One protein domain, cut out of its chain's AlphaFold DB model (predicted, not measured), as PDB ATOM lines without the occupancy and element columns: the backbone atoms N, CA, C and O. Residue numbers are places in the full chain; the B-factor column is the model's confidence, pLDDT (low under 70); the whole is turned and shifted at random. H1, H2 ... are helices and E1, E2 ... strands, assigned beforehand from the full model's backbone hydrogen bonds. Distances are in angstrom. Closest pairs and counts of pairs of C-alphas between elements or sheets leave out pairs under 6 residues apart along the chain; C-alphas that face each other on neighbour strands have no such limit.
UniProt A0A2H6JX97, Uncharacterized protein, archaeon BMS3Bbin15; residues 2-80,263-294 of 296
ATOM      1  N   GLU A   2      24.292  11.067  15.601       96.81
ATOM      2  CA  GLU A   2      23.091  11.780  16.079       96.81
ATOM      3  C   GLU A   2      22.194  10.914  16.971       96.81
ATOM      4  O   GLU A   2      21.856  11.344  18.067       96.81
ATOM      5  N   GLU A   3      21.905   9.678  16.558       96.88
ATOM      6  CA  GLU A   3      21.122   8.712  17.348       96.88
ATOM      7  C   GLU A   3      21.701   8.499  18.751       96.88
ATOM      8  O   GLU A   3      20.978   8.650  19.727       96.88
ATOM      9  N   ARG A   4      23.021   8.288  18.865       96.88
ATOM     10  CA  ARG A   4      23.714   8.136  20.158       96.88
ATOM     11  C   ARG A   4      23.549   9.362  21.058       96.88
ATOM     12  O   ARG A   4      23.372   9.222  22.261       96.88
ATOM     13  N   ILE A   5      23.616  10.569  20.489       97.44
ATOM     14  CA  ILE A   5      23.417  11.808  21.255       97.44
ATOM     15  C   ILE A   5      21.950  11.943  21.678       97.44
ATOM     16  O   ILE A   5      21.671  12.339  22.806       97.44
ATOM     17  N   VAL A   6      21.005  11.601  20.801       97.62
ATOM     18  CA  VAL A   6      19.572  11.641  21.116       97.62
ATOM     19  C   VAL A   6      19.216  10.626  22.201       97.62
ATOM     20  O   VAL A   6      18.476  10.976  23.113       97.62
ATOM     21  N   GLU A   7      19.744   9.405  22.141       97.00
ATOM     22  CA  GLU A   7      19.594   8.394  23.195       97.00
ATOM     23  C   GLU A   7      20.162   8.897  24.523       97.00
ATOM     24  O   GLU A   7      19.454   8.903  25.525       97.00
ATOM     25  N   PHE A   8      21.374   9.460  24.513       96.56
ATOM     26  CA  PHE A   8      21.957  10.070  25.708       96.56
ATOM     27  C   PHE A   8      21.059  11.166  26.308       96.56
ATOM     28  O   PHE A   8      20.852  11.196  27.519       96.56
ATOM     29  N   LEU A   9      20.497  12.048  25.476       97.12
ATOM     30  CA  LEU A   9      19.595  13.116  25.924       97.12
ATOM     31  C   LEU A   9      18.225  12.596  26.385       97.12
ATOM     32  O   LEU A   9      17.602  13.233  27.229       97.12
ATOM     33  N   LYS A  10      17.743  11.462  25.862       96.75
ATOM     34  CA  LYS A  10      16.529  10.800  26.370       96.75
ATOM     35  C   LYS A  10      16.761  10.217  27.761       96.75
ATOM     36  O   LYS A  10      15.899  10.363  28.620       96.75
ATOM     37  N   ASP A  11      17.925   9.612  27.979       95.12
ATOM     38  CA  ASP A  11      18.248   8.931  29.234       95.12
ATOM     39  C   ASP A  11      18.659   9.906  30.346       95.12
ATOM     40  O   ASP A  11      18.281   9.737  31.505       95.12
ATOM     41  N   ARG A  12      19.458  10.927  30.015       92.75
ATOM     42  CA  ARG A  12      20.013  11.893  30.982       92.75
ATOM     43  C   ARG A  12      19.232  13.201  31.070       92.75
ATOM     44  O   ARG A  12      19.409  13.932  32.041       92.75
ATOM     45  N   GLY A  13      18.402  13.503  30.077       93.75
ATOM     46  CA  GLY A  13      17.745  14.797  29.946       93.75
ATOM     47  C   GLY A  13      18.691  15.896  29.454       93.75
ATOM     48  O   GLY A  13      19.616  15.670  28.672       93.75
ATOM     49  N   ILE A  14      18.424  17.124  29.895       95.50
ATOM     50  CA  ILE A  14      19.140  18.334  29.476       95.50
ATOM     51  C   ILE A  14      20.530  18.363  30.103       95.50
ATOM     52  O   ILE A  14      20.689  18.112  31.296       95.50
ATOM     53  N   CYS A  15      21.533  18.748  29.327       95.56
ATOM     54  CA  CYS A  15      22.915  18.781  29.790       95.56
ATOM     55  C   CYS A  15      23.738  19.857  29.071       95.56
ATOM     56  O   CYS A  15      23.240  20.557  28.188       95.56
ATOM     57  N   LEU A  16      25.000  20.016  29.464       95.81
ATOM     58  CA  LEU A  16      25.976  20.848  28.767       95.81
ATOM     59  C   LEU A  16      26.742  20.038  27.718       95.81
ATOM     60  O   LEU A  16      26.830  18.812  27.788       95.81
ATOM     61  N   GLY A  17      27.377  20.728  26.767       94.81
ATOM     62  CA  GLY A  17      28.210  20.067  25.758       94.81
ATOM     63  C   GLY A  17      29.328  19.210  26.363       94.81
ATOM     64  O   GLY A  17      29.625  18.136  25.834       94.81
ATOM     65  N   LYS A  18      29.908  19.633  27.496       92.38
ATOM     66  CA  LYS A  18      30.936  18.861  28.215       92.38
ATOM     67  C   LYS A  18      30.427  17.529  28.762       92.38
ATOM     68  O   LYS A  18      31.205  16.581  28.827       92.38
ATOM     69  N   ASP A  19      29.146  17.438  29.118       93.69
ATOM     70  CA  ASP A  19      28.572  16.225  29.702       93.69
ATOM     71  C   ASP A  19      28.449  15.143  28.623       93.69
ATOM     72  O   ASP A  19      28.846  13.999  28.836       93.69
ATOM     73  N   ILE A  20      28.006  15.533  27.419       94.00
ATOM     74  CA  ILE A  20      27.951  14.649  26.244       94.00
ATOM     75  C   ILE A  20      29.364  14.220  25.840       94.00
ATOM     76  O   ILE A  20      29.606  13.038  25.604       94.00
ATOM     77  N   TYR A  21      30.304  15.168  25.781       92.56
ATOM     78  CA  TYR A  21      31.704  14.876  25.473       92.56
ATOM     79  C   TYR A  21      32.308  13.858  26.450       92.56
ATOM     80  O   TYR A  21      32.861  12.848  26.019       92.56
ATOM     81  N   SER A  22      32.134  14.082  27.754       90.56
ATOM     82  CA  SER A  22      32.684  13.206  28.795       90.56
ATOM     83  C   SER A  22      32.047  11.817  28.783       90.56
ATOM     84  O   SER A  22      32.732  10.832  29.034       90.56
ATOM     85  N   ALA A  23      30.750  11.723  28.483       91.75
ATOM     86  CA  ALA A  23      30.038  10.451  28.491       91.75
ATOM     87  C   ALA A  23      30.281   9.605  27.237       91.75
ATOM     88  O   ALA A  23      30.360   8.383  27.331       91.75
ATOM     89  N   LEU A  24      30.366  10.234  26.061       91.56
ATOM     90  CA  LEU A  24      30.525   9.507  24.804       91.56
ATOM     91  C   LEU A  24      31.989   9.194  24.478       91.56
ATOM     92  O   LEU A  24      32.227   8.269  23.705       91.56
ATOM     93  N   GLY A  25      32.947   9.947  25.038       84.38
ATOM     94  CA  GLY A  25      34.380   9.772  24.763       84.38
ATOM     95  C   GLY A  25      34.760  10.048  23.304       84.38
ATOM     96  O   GLY A  25      35.786   9.573  22.825       84.38
ATOM     97  N   GLU A  26      33.907  10.778  22.586       89.31
ATOM     98  CA  GLU A  26      34.050  11.082  21.165       89.31
ATOM     99  C   GLU A  26      34.713  12.442  20.952       89.31
ATOM    100  O   GLU A  26      34.748  13.301  21.836       89.31
ATOM    101  N   ASP A  27      35.195  12.672  19.734       90.19
ATOM    102  CA  ASP A  27      35.762  13.958  19.359       90.19
ATOM    103  C   ASP A  27      34.735  15.103  19.526       90.19
ATOM    104  O   ASP A  27      33.628  15.090  18.975       90.19
ATOM    105  N   SER A  28      35.115  16.131  20.291       92.31
ATOM    106  CA  SER A  28      34.236  17.268  20.599       92.31
ATOM    107  C   SER A  28      33.769  18.047  19.360       92.31
ATOM    108  O   SER A  28      32.680  18.624  19.388       92.31
ATOM    109  N   PHE A  29      34.552  18.061  18.271       94.75
ATOM    110  CA  PHE A  29      34.141  18.678  17.011       94.75
ATOM    111  C   PHE A  29      33.050  17.855  16.329       94.75
ATOM    112  O   PHE A  29      32.053  18.430  15.884       94.75
ATOM    113  N   LEU A  30      33.187  16.527  16.297       94.81
ATOM    114  CA  LEU A  30      32.160  15.636  15.762       94.81
ATOM    115  C   LEU A  30      30.833  15.809  16.511       94.81
ATOM    116  O   LEU A  30      29.807  16.023  15.864       94.81
ATOM    117  N   ILE A  31      30.860  15.808  17.849       96.19
ATOM    118  CA  ILE A  31      29.664  16.027  18.679       96.19
ATOM    119  C   ILE A  31      29.045  17.395  18.372       96.19
ATOM    120  O   ILE A  31      27.866  17.476  18.023       96.19
ATOM    121  N   TRP A  32      29.838  18.470  18.444       97.19
ATOM    122  CA  TRP A  32      29.366  19.827  18.159       97.19
ATOM    123  C   TRP A  32      28.715  19.932  16.778       97.19
ATOM    124  O   TRP A  32      27.622  20.488  16.645       97.19
ATOM    125  N   ARG A  33      29.361  19.376  15.745       96.88
ATOM    126  CA  ARG A  33      28.874  19.424  14.363       96.88
ATOM    127  C   ARG A  33      27.583  18.635  14.207       96.88
ATOM    128  O   ARG A  33      26.668  19.114  13.539       96.88
ATOM    129  N   THR A  34      27.496  17.455  14.816       96.94
ATOM    130  CA  THR A  34      26.275  16.647  14.814       96.94
ATOM    131  C   THR A  34      25.123  17.407  15.464       96.94
ATOM    132  O   THR A  34      24.076  17.542  14.835       96.94
ATOM    133  N   CYS A  35      25.324  17.996  16.645       97.44
ATOM    134  CA  CYS A  35      24.290  18.795  17.305       97.44
ATOM    135  C   CYS A  35      23.877  20.013  16.465       97.44
ATOM    136  O   CYS A  35      22.692  20.286  16.325       97.44
ATOM    137  N   LYS A  36      24.836  20.718  15.848       96.94
ATOM    138  CA  LYS A  36      24.557  21.889  14.998       96.94
ATOM    139  C   LYS A  36      23.790  21.564  13.717       96.94
ATOM    140  O   LYS A  36      23.079  22.433  13.220       96.94
ATOM    141  N   ARG A  37      23.976  20.365  13.156       96.44
ATOM    142  CA  ARG A  37      23.279  19.905  11.942       96.44
ATOM    143  C   ARG A  37      21.943  19.217  12.249       96.44
ATOM    144  O   ARG A  37      21.120  19.092  11.345       96.44
ATOM    145  N   SER A  38      21.740  18.776  13.489       97.19
ATOM    146  CA  SER A  38      20.517  18.099  13.914       97.19
ATOM    147  C   SER A  38      19.294  19.008  13.801       97.19
ATOM    148  O   SER A  38      19.355  20.208  14.068       97.19
ATOM    149  N   ARG A  39      18.153  18.413  13.438       96.44
ATOM    150  CA  ARG A  39      16.836  19.078  13.470       96.44
ATOM    151  C   ARG A  39      16.056  18.810  14.757       96.44
ATOM    152  O   ARG A  39      14.998  19.399  14.945       96.44
ATOM    153  N   ILE A  40      16.552  17.906  15.598       97.06
ATOM    154  CA  ILE A  40      15.856  17.413  16.792       97.06
ATOM    155  C   ILE A  40      16.552  17.927  18.057       97.06
ATOM    156  O   ILE A  40      15.889  18.297  19.021       97.06
ATOM    157  N   ILE A  41      17.887  17.985  18.049       98.19
ATOM    158  CA  ILE A  41      18.672  18.471  19.184       98.19
ATOM    159  C   ILE A  41      18.582  19.996  19.245       98.19
ATOM    160  O   ILE A  41      18.962  20.710  18.317       98.19
ATOM    161  N   ILE A  42      18.115  20.506  20.378       98.19
ATOM    162  CA  ILE A  42      18.007  21.936  20.642       98.19
ATOM    163  C   ILE A  42      19.279  22.382  21.350       98.19
ATOM    164  O   ILE A  42      19.686  21.785  22.343       98.19
ATOM    165  N   MET A  43      19.895  23.454  20.851       97.62
ATOM    166  CA  MET A  43      21.092  24.055  21.435       97.62
ATOM    167  C   MET A  43      20.824  25.499  21.846       97.62
ATOM    168  O   MET A  43      20.374  26.310  21.031       97.62
ATOM    169  N   LYS A  44      21.201  25.859  23.073       98.12
ATOM    170  CA  LYS A  44      21.179  27.245  23.547       98.12
ATOM    171  C   LYS A  44      22.510  27.607  24.188       98.12
ATOM    172  O   LYS A  44      22.840  27.108  25.256       98.12
ATOM    173  N   SER A  45      23.255  28.502  23.540       97.19
ATOM    174  CA  SER A  45      24.437  29.118  24.148       97.19
ATOM    175  C   SER A  45      24.051  30.376  24.918       97.19
ATOM    176  O   SER A  45      23.209  31.157  24.461       97.19
ATOM    177  N   ILE A  46      24.687  30.580  26.069       97.00
ATOM    178  CA  ILE A  46      24.588  31.816  26.853       97.00
ATOM    179  C   ILE A  46      25.855  32.673  26.800       97.00
ATOM    180  O   ILE A  46      25.886  33.729  27.434       97.00
ATOM    181  N   ALA A  47      26.885  32.225  26.075       94.88
ATOM    182  CA  ALA A  47      28.182  32.881  26.057       94.88
ATOM    183  C   ALA A  47      28.084  34.321  25.543       94.88
ATOM    184  O   ALA A  47      27.541  34.586  24.465       94.88
ATOM    185  N   LYS A  48      28.700  35.249  26.274       95.12
ATOM    186  CA  LYS A  48      29.057  36.557  25.742       95.12
ATOM    187  C   LYS A  48      30.338  36.398  24.936       95.12
ATOM    188  O   LYS A  48      31.397  36.110  25.486       95.12
ATOM    189  N   ARG A  49      30.239  36.582  23.622       95.25
ATOM    190  CA  ARG A  49      31.414  36.569  22.750       95.25
ATOM    191  C   ARG A  49      32.156  37.898  22.857       95.25
ATOM    192  O   ARG A  49      31.519  38.946  22.810       95.25
ATOM    193  N   TYR A  50      33.475  37.853  22.973       94.00
ATOM    194  CA  TYR A  50      34.333  39.029  23.100       94.00
ATOM    195  C   TYR A  50      35.589  38.900  22.233       94.00
ATOM    196  O   TYR A  50      35.992  37.801  21.845       94.00
ATOM    197  N   LEU A  51      36.209  40.035  21.900       95.12
ATOM    198  CA  LEU A  51      37.419  40.067  21.082       95.12
ATOM    199  C   LEU A  51      38.579  39.352  21.789       95.12
ATOM    200  O   LEU A  51      38.951  39.707  22.904       95.12
ATOM    201  N   ARG A  52      39.225  38.418  21.094       92.75
ATOM    202  CA  ARG A  52      40.541  37.875  21.446       92.75
ATOM    203  C   ARG A  52      41.505  38.152  20.300       92.75
ATOM    204  O   ARG A  52      41.161  37.961  19.131       92.75
ATOM    205  N   LEU A  53      42.701  38.629  20.634       92.06
ATOM    206  CA  LEU A  53      43.742  38.892  19.648       92.06
ATOM    207  C   LEU A  53      44.619  37.657  19.468       92.06
ATOM    208  O   LEU A  53      45.035  37.037  20.444       92.06
ATOM    209  N   ASP A  54      44.885  37.296  18.218       90.06
ATOM    210  CA  ASP A  54      45.588  36.066  17.860       90.06
ATOM    211  C   ASP A  54      46.460  36.285  16.619       90.06
ATOM    212  O   ASP A  54      45.954  36.525  15.522       90.06
ATOM    213  N   ARG A  55      47.783  36.165  16.786       88.69
ATOM    214  CA  ARG A  55      48.770  36.314  15.701       88.69
ATOM    215  C   ARG A  55      48.568  35.309  14.564       88.69
ATOM    216  O   ARG A  55      48.998  35.575  13.446       88.69
ATOM    217  N   LYS A  56      47.929  34.166  14.832       84.38
ATOM    218  CA  LYS A  56      47.712  33.090  13.852       84.38
ATOM    219  C   LYS A  56      46.462  33.303  12.993       84.38
ATOM    220  O   LYS A  56      46.252  32.577  12.017       84.38
ATOM    221  N   VAL A  57      45.619  34.282  13.329       84.94
ATOM    222  CA  VAL A  57      44.381  34.576  12.597       84.94
ATOM    223  C   VAL A  57      44.581  35.782  11.672       84.94
ATOM    224  O   VAL A  57      45.106  36.810  12.107       84.94
ATOM    225  N   PRO A  58      44.147  35.704  10.397       80.44
ATOM    226  CA  PRO A  58      44.166  36.853   9.499       80.44
ATOM    227  C   PRO A  58      43.449  38.062  10.108       80.44
ATOM    228  O   PRO A  58      42.313  37.957  10.566       80.44
ATOM    229  N   GLY A  59      44.112  39.219  10.114       85.44
ATOM    230  CA  GLY A  59      43.573  40.435  10.731       85.44
ATOM    231  C   GLY A  59      43.689  40.485  12.259       85.44
ATOM    232  O   GLY A  59      43.161  41.419  12.855       85.44
ATOM    233  N   LEU A  60      44.395  39.526  12.875       90.38
ATOM    234  CA  LEU A  60      44.744  39.461  14.301       90.38
ATOM    235  C   LEU A  60      43.562  39.326  15.267       90.38
ATOM    236  O   LEU A  60      43.779  39.334  16.474       90.38
ATOM    237  N   ALA A  61      42.331  39.217  14.769       92.81
ATOM    238  CA  ALA A  61      41.120  39.321  15.568       92.81
ATOM    239  C   ALA A  61      40.215  38.104  15.387       92.81
ATOM    240  O   ALA A  61      39.882  37.705  14.269       92.81
ATOM    241  N   ARG A  62      39.768  37.547  16.510       93.69
ATOM    242  CA  ARG A  62      38.765  36.482  16.576       93.69
ATOM    243  C   ARG A  62      37.867  36.689  17.789       93.69
ATOM    244  O   ARG A  62      38.158  37.528  18.636       93.69
ATOM    245  N   LEU A  63      36.787  35.922  17.883       94.44
ATOM    246  CA  LEU A  63      35.947  35.920  19.077       94.44
ATOM    247  C   LEU A  63      36.275  34.730  19.977       94.44
ATOM    248  O   LEU A  63      36.365  33.602  19.485       94.44
ATOM    249  N   SER A  64      36.410  35.024  21.266       91.75
ATOM    250  CA  SER A  64      36.329  34.079  22.380       91.75
ATOM    251  C   SER A  64      34.899  34.094  22.947       91.75
ATOM    252  O   SER A  64      34.235  35.128  22.833       91.75
ATOM    253  N   PRO A  65      34.393  33.003  23.539       93.12
ATOM    254  CA  PRO A  65      34.982  31.669  23.487       93.12
ATOM    255  C   PRO A  65      34.993  31.113  22.052       93.12
ATOM    256  O   PRO A  65      34.080  31.353  21.249       93.12
ATOM    257  N   ALA A  66      36.038  30.365  21.702       93.38
ATOM    258  CA  ALA A  66      36.105  29.567  20.480       93.38
ATOM    259  C   ALA A  66      34.946  28.552  20.440       93.38
ATOM    260  O   ALA A  66      34.371  28.248  21.489       93.38
ATOM    261  N   PRO A  67      34.560  28.015  19.262       95.19
ATOM    262  CA  PRO A  67      33.374  27.164  19.169       95.19
ATOM    263  C   PRO A  67      33.373  25.984  20.138       95.19
ATOM    264  O   PRO A  67      32.329  25.680  20.705       95.19
ATOM    265  N   GLN A  68      34.533  25.363  20.367       93.94
ATOM    266  CA  GLN A  68      34.678  24.277  21.328       93.94
ATOM    267  C   GLN A  68      34.386  24.741  22.763       93.94
ATOM    268  O   GLN A  68      33.534  24.151  23.420       93.94
ATOM    269  N   ARG A  69      35.031  25.813  23.242       91.81
ATOM    270  CA  ARG A  69      34.807  26.346  24.598       91.81
ATOM    271  C   ARG A  69      33.361  26.801  24.790       91.81
ATOM    272  O   ARG A  69      32.728  26.486  25.792       91.81
ATOM    273  N   GLU A  70      32.805  27.483  23.791       95.38
ATOM    274  CA  GLU A  70      31.404  27.905  23.786       95.38
ATOM    275  C   GLU A  70      30.457  26.708  23.923       95.38
ATOM    276  O   GLU A  70      29.479  26.760  24.671       95.38
ATOM    277  N   PHE A  71      30.752  25.628  23.201       96.12
ATOM    278  CA  PHE A  71      29.963  24.407  23.208       96.12
ATOM    279  C   PHE A  71      30.050  23.663  24.541       96.12
ATOM    280  O   PHE A  71      29.022  23.314  25.114       96.12
ATOM    281  N   LEU A  72      31.262  23.436  25.039       93.38
ATOM    282  CA  LEU A  72      31.485  22.593  26.208       93.38
ATOM    283  C   LEU A  72      31.043  23.283  27.506       93.38
ATOM    284  O   LEU A  72      30.396  22.647  28.336       93.38
ATOM    285  N   THR A  73      31.327  24.579  27.653       92.19
ATOM    286  CA  THR A  73      31.114  25.310  28.914       92.19
ATOM    287  C   THR A  73      29.797  26.085  28.950       92.19
ATOM    288  O   THR A  73      29.162  26.169  29.998       92.19
ATOM    289  N   TYR A  74      29.353  26.647  27.819       95.56
ATOM    290  CA  TYR A  74      28.272  27.648  27.802       95.56
ATOM    291  C   TYR A  74      27.044  27.246  26.984       95.56
ATOM    292  O   TYR A  74      26.141  28.070  26.813       95.56
ATOM    293  N   THR A  75      27.008  26.030  26.435       97.75
ATOM    294  CA  THR A  75      25.895  25.569  25.599       97.75
ATOM    295  C   THR A  75      25.129  24.453  26.281       97.75
ATOM    296  O   THR A  75      25.682  23.397  26.577       97.75
ATOM    297  N   VAL A  76      23.835  24.697  26.467       98.25
ATOM    298  CA  VAL A  76      22.850  23.727  26.941       98.25
ATOM    299  C   VAL A  76      22.262  22.980  25.747       98.25
ATOM    300  O   VAL A  76      21.938  23.599  24.726       98.25
ATOM    301  N   LEU A  77      22.117  21.664  25.885       98.38
ATOM    302  CA  LEU A  77      21.507  20.766  24.915       98.38
ATOM    303  C   LEU A  77      20.332  20.000  25.518       98.38
ATOM    304  O   LEU A  77      20.381  19.592  26.675       98.38
ATOM    305  N   GLY A  78      19.305  19.756  24.709       98.12
ATOM    306  CA  GLY A  78      18.154  18.944  25.089       98.12
ATOM    307  C   GLY A  78      17.219  18.681  23.914       98.12
ATOM    308  O   GLY A  78      17.474  19.117  22.791       98.12
ATOM    309  N   LEU A  79      16.126  17.965  24.181       98.12
ATOM    310  CA  LEU A  79      15.091  17.639  23.186       98.12
ATOM    311  C   LEU A  79      13.821  18.490  23.358       98.12
ATOM    312  O   LEU A  79      12.986  18.541  22.457       98.12
ATOM    313  N   ASN A  80      13.681  19.191  24.490       97.56
ATOM    314  CA  ASN A  80      12.569  20.089  24.785       97.56
ATOM    315  C   ASN A  80      13.054  21.542  24.893       97.56
ATOM    316  O   ASN A  80      13.947  21.865  25.678       97.56
ATOM    317  N   TYR A 263      34.957  36.832  10.777       94.19
ATOM    318  CA  TYR A 263      35.800  35.640  10.810       94.19
ATOM    319  C   TYR A 263      35.040  34.442  11.388       94.19
ATOM    320  O   TYR A 263      34.923  33.424  10.710       94.19
ATOM    321  N   ARG A 264      34.423  34.591  12.570       94.56
ATOM    322  CA  ARG A 264      33.662  33.528  13.241       94.56
ATOM    323  C   ARG A 264      32.530  32.980  12.373       94.56
ATOM    324  O   ARG A 264      32.413  31.766  12.228       94.56
ATOM    325  N   LYS A 265      31.731  33.860  11.759       95.31
ATOM    326  CA  LYS A 265      30.628  33.461  10.871       95.31
ATOM    327  C   LYS A 265      31.130  32.644   9.678       95.31
ATOM    328  O   LYS A 265      30.546  31.616   9.344       95.31
ATOM    329  N   ARG A 266      32.220  33.084   9.042       94.56
ATOM    330  CA  ARG A 266      32.823  32.375   7.906       94.56
ATOM    331  C   ARG A 266      33.369  31.013   8.325       94.56
ATOM    332  O   ARG A 266      33.140  30.031   7.627       94.56
ATOM    333  N   THR A 267      34.082  30.944   9.444       93.12
ATOM    334  CA  THR A 267      34.729  29.704   9.873       93.12
ATOM    335  C   THR A 267      33.740  28.672  10.395       93.12
ATOM    336  O   THR A 267      33.918  27.496  10.111       93.12
ATOM    337  N   GLU A 268      32.674  29.080  11.092       95.12
ATOM    338  CA  GLU A 268      31.599  28.152  11.476       95.12
ATOM    339  C   GLU A 268      30.935  27.529  10.247       95.12
ATOM    340  O   GLU A 268      30.712  26.323  10.232       95.12
ATOM    341  N   LYS A 269      30.690  28.314   9.189       95.94
ATOM    342  CA  LYS A 269      30.161  27.785   7.925       95.94
ATOM    343  C   LYS A 269      31.095  26.730   7.320       95.94
ATOM    344  O   LYS A 269      30.648  25.629   7.026       95.94
ATOM    345  N   ILE A 270      32.394  27.032   7.219       94.56
ATOM    346  CA  ILE A 270      33.405  26.089   6.705       94.56
ATOM    347  C   ILE A 270      33.422  24.797   7.533       94.56
ATOM    348  O   ILE A 270      33.402  23.707   6.970       94.56
ATOM    349  N   LEU A 271      33.411  24.909   8.863       95.12
ATOM    350  CA  LEU A 271      33.393  23.767   9.783       95.12
ATOM    351  C   LEU A 271      32.135  22.895   9.629       95.12
ATOM    352  O   LEU A 271      32.199  21.678   9.792       95.12
ATOM    353  N   LEU A 272      30.994  23.509   9.309       95.62
ATOM    354  CA  LEU A 272      29.734  22.810   9.063       95.62
ATOM    355  C   LEU A 272      29.610  22.242   7.650       95.62
ATOM    356  O   LEU A 272      28.707  21.440   7.444       95.62
ATOM    357  N   GLU A 273      30.460  22.612   6.696       94.12
ATOM    358  CA  GLU A 273      30.424  22.118   5.308       94.12
ATOM    359  C   GLU A 273      31.556  21.118   5.021       94.12
ATOM    360  O   GLU A 273      31.382  20.196   4.232       94.12
ATOM    361  N   THR A 274      32.689  21.241   5.713       92.69
ATOM    362  CA  THR A 274      33.859  20.371   5.529       92.69
ATOM    363  C   THR A 274      33.656  19.044   6.257       92.69
ATOM    364  O   THR A 274      33.484  19.036   7.476       92.69
ATOM    365  N   GLU A 275      33.693  17.912   5.547       85.88
ATOM    366  CA  GLU A 275      33.476  16.587   6.151       85.88
ATOM    367  C   GLU A 275      34.637  16.125   7.036       85.88
ATOM    368  O   GLU A 275      34.393  15.671   8.156       85.88
ATOM    369  N   ASN A 276      35.876  16.330   6.588       87.94
ATOM    370  CA  ASN A 276      37.093  15.912   7.288       87.94
ATOM    371  C   ASN A 276      38.079  17.088   7.380       87.94
ATOM    372  O   ASN A 276      39.042  17.133   6.616       87.94
ATOM    373  N   PRO A 277      37.815  18.091   8.240       91.31
ATOM    374  CA  PRO A 277      38.750  19.190   8.429       91.31
ATOM    375  C   PRO A 277      40.051  18.664   9.036       91.31
ATOM    376  O   PRO A 277      40.029  17.871   9.978       91.31
ATOM    377  N   ASP A 278      41.184  19.120   8.511       91.69
ATOM    378  CA  ASP A 278      42.478  18.784   9.090       91.69
ATOM    379  C   ASP A 278      42.674  19.441  10.472       91.69
ATOM    380  O   ASP A 278      41.929  20.324  10.920       91.69
ATOM    381  N   ARG A 279      43.718  18.994  11.174       87.50
ATOM    382  CA  ARG A 279      44.045  19.485  12.516       87.50
ATOM    383  C   ARG A 279      44.379  20.978  12.526       87.50
ATOM    384  O   ARG A 279      44.079  21.648  13.512       87.50
ATOM    385  N   GLU A 280      45.012  21.500  11.479       88.00
ATOM    386  CA  GLU A 280      45.403  22.908  11.417       88.00
ATOM    387  C   GLU A 280      44.168  23.807  11.345       88.00
ATOM    388  O   GLU A 280      44.047  24.764  12.115       88.00
ATOM    389  N   LEU A 281      43.210  23.452  10.490       90.00
ATOM    390  CA  LEU A 281      41.922  24.113  10.385       90.00
ATOM    391  C   LEU A 281      41.201  24.084  11.735       90.00
ATOM    392  O   LEU A 281      40.815  25.138  12.238       90.00
ATOM    393  N   LEU A 282      41.103  22.918  12.383       90.50
ATOM    394  CA  LEU A 282      40.456  22.794  13.693       90.50
ATOM    395  C   LEU A 282      41.131  23.653  14.776       90.50
ATOM    396  O   LEU A 282      40.428  24.375  15.485       90.50
ATOM    397  N   LEU A 283      42.466  23.651  14.873       85.50
ATOM    398  CA  LEU A 283      43.231  24.498  15.806       85.50
ATOM    399  C   LEU A 283      43.087  25.996  15.514       85.50
ATOM    400  O   LEU A 283      43.268  26.840  16.395       85.50
ATOM    401  N   LYS A 284      42.804  26.341  14.260       86.06
ATOM    402  CA  LYS A 284      42.646  27.721  13.821       86.06
ATOM    403  C   LYS A 284      41.212  28.207  13.929       86.06
ATOM    404  O   LYS A 284      41.020  29.422  13.994       86.06
ATOM    405  N   THR A 285      40.202  27.338  13.962       89.12
ATOM    406  CA  THR A 285      38.796  27.767  13.868       89.12
ATOM    407  C   THR A 285      37.846  27.179  14.899       89.12
ATOM    408  O   THR A 285      36.871  27.852  15.218       89.12
ATOM    409  N   PHE A 286      38.093  25.969  15.404       90.12
ATOM    410  CA  PHE A 286      37.179  25.255  16.303       90.12
ATOM    411  C   PHE A 286      37.669  25.234  17.754       90.12
ATOM    412  O   PHE A 286      36.929  25.598  18.667       90.12
ATOM    413  N   THR A 287      38.927  24.854  17.949       83.06
ATOM    414  CA  THR A 287      39.630  24.916  19.232       83.06
ATOM    415  C   THR A 287      40.694  26.014  19.179       83.06
ATOM    416  O   THR A 287      41.000  26.534  18.105       83.06
ATOM    417  N   THR A 288      41.262  26.389  20.323       68.00
ATOM    418  CA  THR A 288      42.503  27.171  20.366       68.00
ATOM    419  C   THR A 288      43.416  26.592  21.436       68.00
ATOM    420  O   THR A 288      42.948  26.197  22.493       68.00
ATOM    421  N   THR A 289      44.731  26.571  21.212       57.81
ATOM    422  CA  THR A 289      45.699  26.069  22.211       57.81
ATOM    423  C   THR A 289      45.704  26.864  23.518       57.81
ATOM    424  O   THR A 289      46.201  26.371  24.525       57.81
ATOM    425  N   MET A 290      45.208  28.106  23.503       57.66
ATOM    426  CA  MET A 290      45.082  28.921  24.712       57.66
ATOM    427  C   MET A 290      43.815  28.568  25.496       57.66
ATOM    428  O   MET A 290      43.895  28.406  26.702       57.66
ATOM    429  N   GLU A 291      42.683  28.372  24.818       55.38
ATOM    430  CA  GLU A 291      41.418  28.010  25.477       55.38
ATOM    431  C   GLU A 291      41.285  26.506  25.740       55.38
ATOM    432  O   GLU A 291      40.504  26.098  26.586       55.38
ATOM    433  N   PHE A 292      42.052  25.655  25.056       49.66
ATOM    434  CA  PHE A 292      42.051  24.214  25.312       49.66
ATOM    435  C   PHE A 292      42.502  23.908  26.746       49.66
ATOM    436  O   PHE A 292      41.887  23.084  27.410       49.66
ATOM    437  N   SER A 293      43.501  24.642  27.256       43.38
ATOM    438  CA  SER A 293      43.909  24.556  28.665       43.38
ATOM    439  C   SER A 293      42.956  25.252  29.634       43.38
ATOM    440  O   SER A 293      43.201  25.181  30.829       43.38
ATOM    441  N   GLU A 294      41.936  25.968  29.141       46.84
ATOM    442  CA  GLU A 294      40.855  26.544  29.957       46.84
ATOM    443  C   GLU A 294      39.724  25.512  30.194       46.84
ATOM    444  O   GLU A 294      38.871  25.733  31.045       46.84
TER     445      GLU A 294
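This is residues 2 to 80 and 263 to 294 of the 296 residues of an uncharacterized protein of archaeon BMS3Bbin15 (UniProt A0A2H6JX97). Look first for two small two-stranded sheets set far apart along a lengthened body of mostly crossed helices. Round E1 and E4 gather H1, H2 and H3; the other part holds the hairpin E2 and E3, the helical hairpin H5 and H6, and the short H7, with H4 between the two parts. H1 lies at one end of the long axis and the hairpin E2 and E3 at the other. You will find 111 printed residues with seven named helices and four named strands, in the order H1 H2 H3 E1 E2 E3 H4 E4 H5 H6 H7; both sheets, E1 - E4 and E2 - E3, are antiparallel and the class is mixed, helices and strands. The whole is compact, with a radius of gyration of the C-alphas of 14.0 A, yet its outline is elongated, with spans of 44 by 28 by 23 A.

Begin at C-alpha 42, at (18.007, 21.936, 20.642); from there strand E1, residues 42 to 45, runs 10.3 A. Its partner E4 is residues 75 to 78, 10.2 A long, and follows directly on helix H4, residues 67 to 74. Go back to C-alpha 2 at (23.091, 11.780, 16.079), where H1, residues 2 to 12, begins its 15.2 A. Next come H2, residues 17 to 24, and H3, residues 28 to 37, which is 14.2 A long. The other sheet is E2, residues 50 to 53, and E3, residues 61 to 64. Past the cut, H5, residues 263 to 273, runs 15.6 A, followed by H6, residues 279 to 285, and H7, residues 289 to 294, which ends at C-alpha 294 at (40.855, 26.544, 29.957).

Between E1 and E4, find N 42 and O 78 within hydrogen-bond range at 2.9 A, and N 78 and O 42 at 3.1 A. Residues 15 to 16 form a short antiparallel pairing with residues 76 to 77 of E4. From this sheet look to H1, whose closest C-alpha to E4 is that of Leu 9, 6.1 A from Gly 78. H4 comes closest to E1 at the C-alphas of Tyr 74 and Ser 45, 5.5 A apart. H3 is the hub, touching four helices. It touches H4, about perpendicular at 88 degrees, closest at the C-alphas of Trp 32 and Phe 71, 6.8 A apart. It only just touches H1, with 3 pairs of C-alphas within 8 A, the closest being Glu 2 and Thr 34 at 6.0 A. H2 touches H4, about perpendicular at 83 degrees, with the C-alphas of Gly 17 and Leu 72 closest at 4.2 A. H2 also touches H3, closest at the C-alphas of Tyr 21 and Ser 28, 6.0 A apart. Move outward to H5, which touches H3 where the C-alphas of Arg 33 and Leu 272 are closest, 6.3 A apart. H5 and H6 form a helical hairpin at a steep tilt of 44 degrees, opposite ways, closest at the C-alphas of Thr 267 and Thr 285, 6.0 A apart. H7 is close to but not clearly touching H4, with the C-alphas of Arg 69 and Glu 291 closest at 6.9 A. In the hairpin E2 and E3, N 50 and O 64 are 2.8 A apart, within hydrogen-bond range; the closest C-alphas of E3 and H5 are those of Arg 62 and Tyr 263, 6.5 A apart. H1 and H5 are apart. In H1 to H6 every O i to N i+4 pair is within hydrogen-bond range; in H7 it is 0 of 2, beside 1 of 3 O i to N i+3 pairs.

The two C-alphas farthest apart are those of Asp 11 and Gly 59, 44.5 A. Residues 81 to 262 are not printed, and C-alphas 80 and 263 stand 31.3 A apart across the cut. Of the links that are printed whole, E2 to E3 is short and the others are tight. The mean pLDDT of the printed part is 91.1, but residues 288 to 294 are under 70.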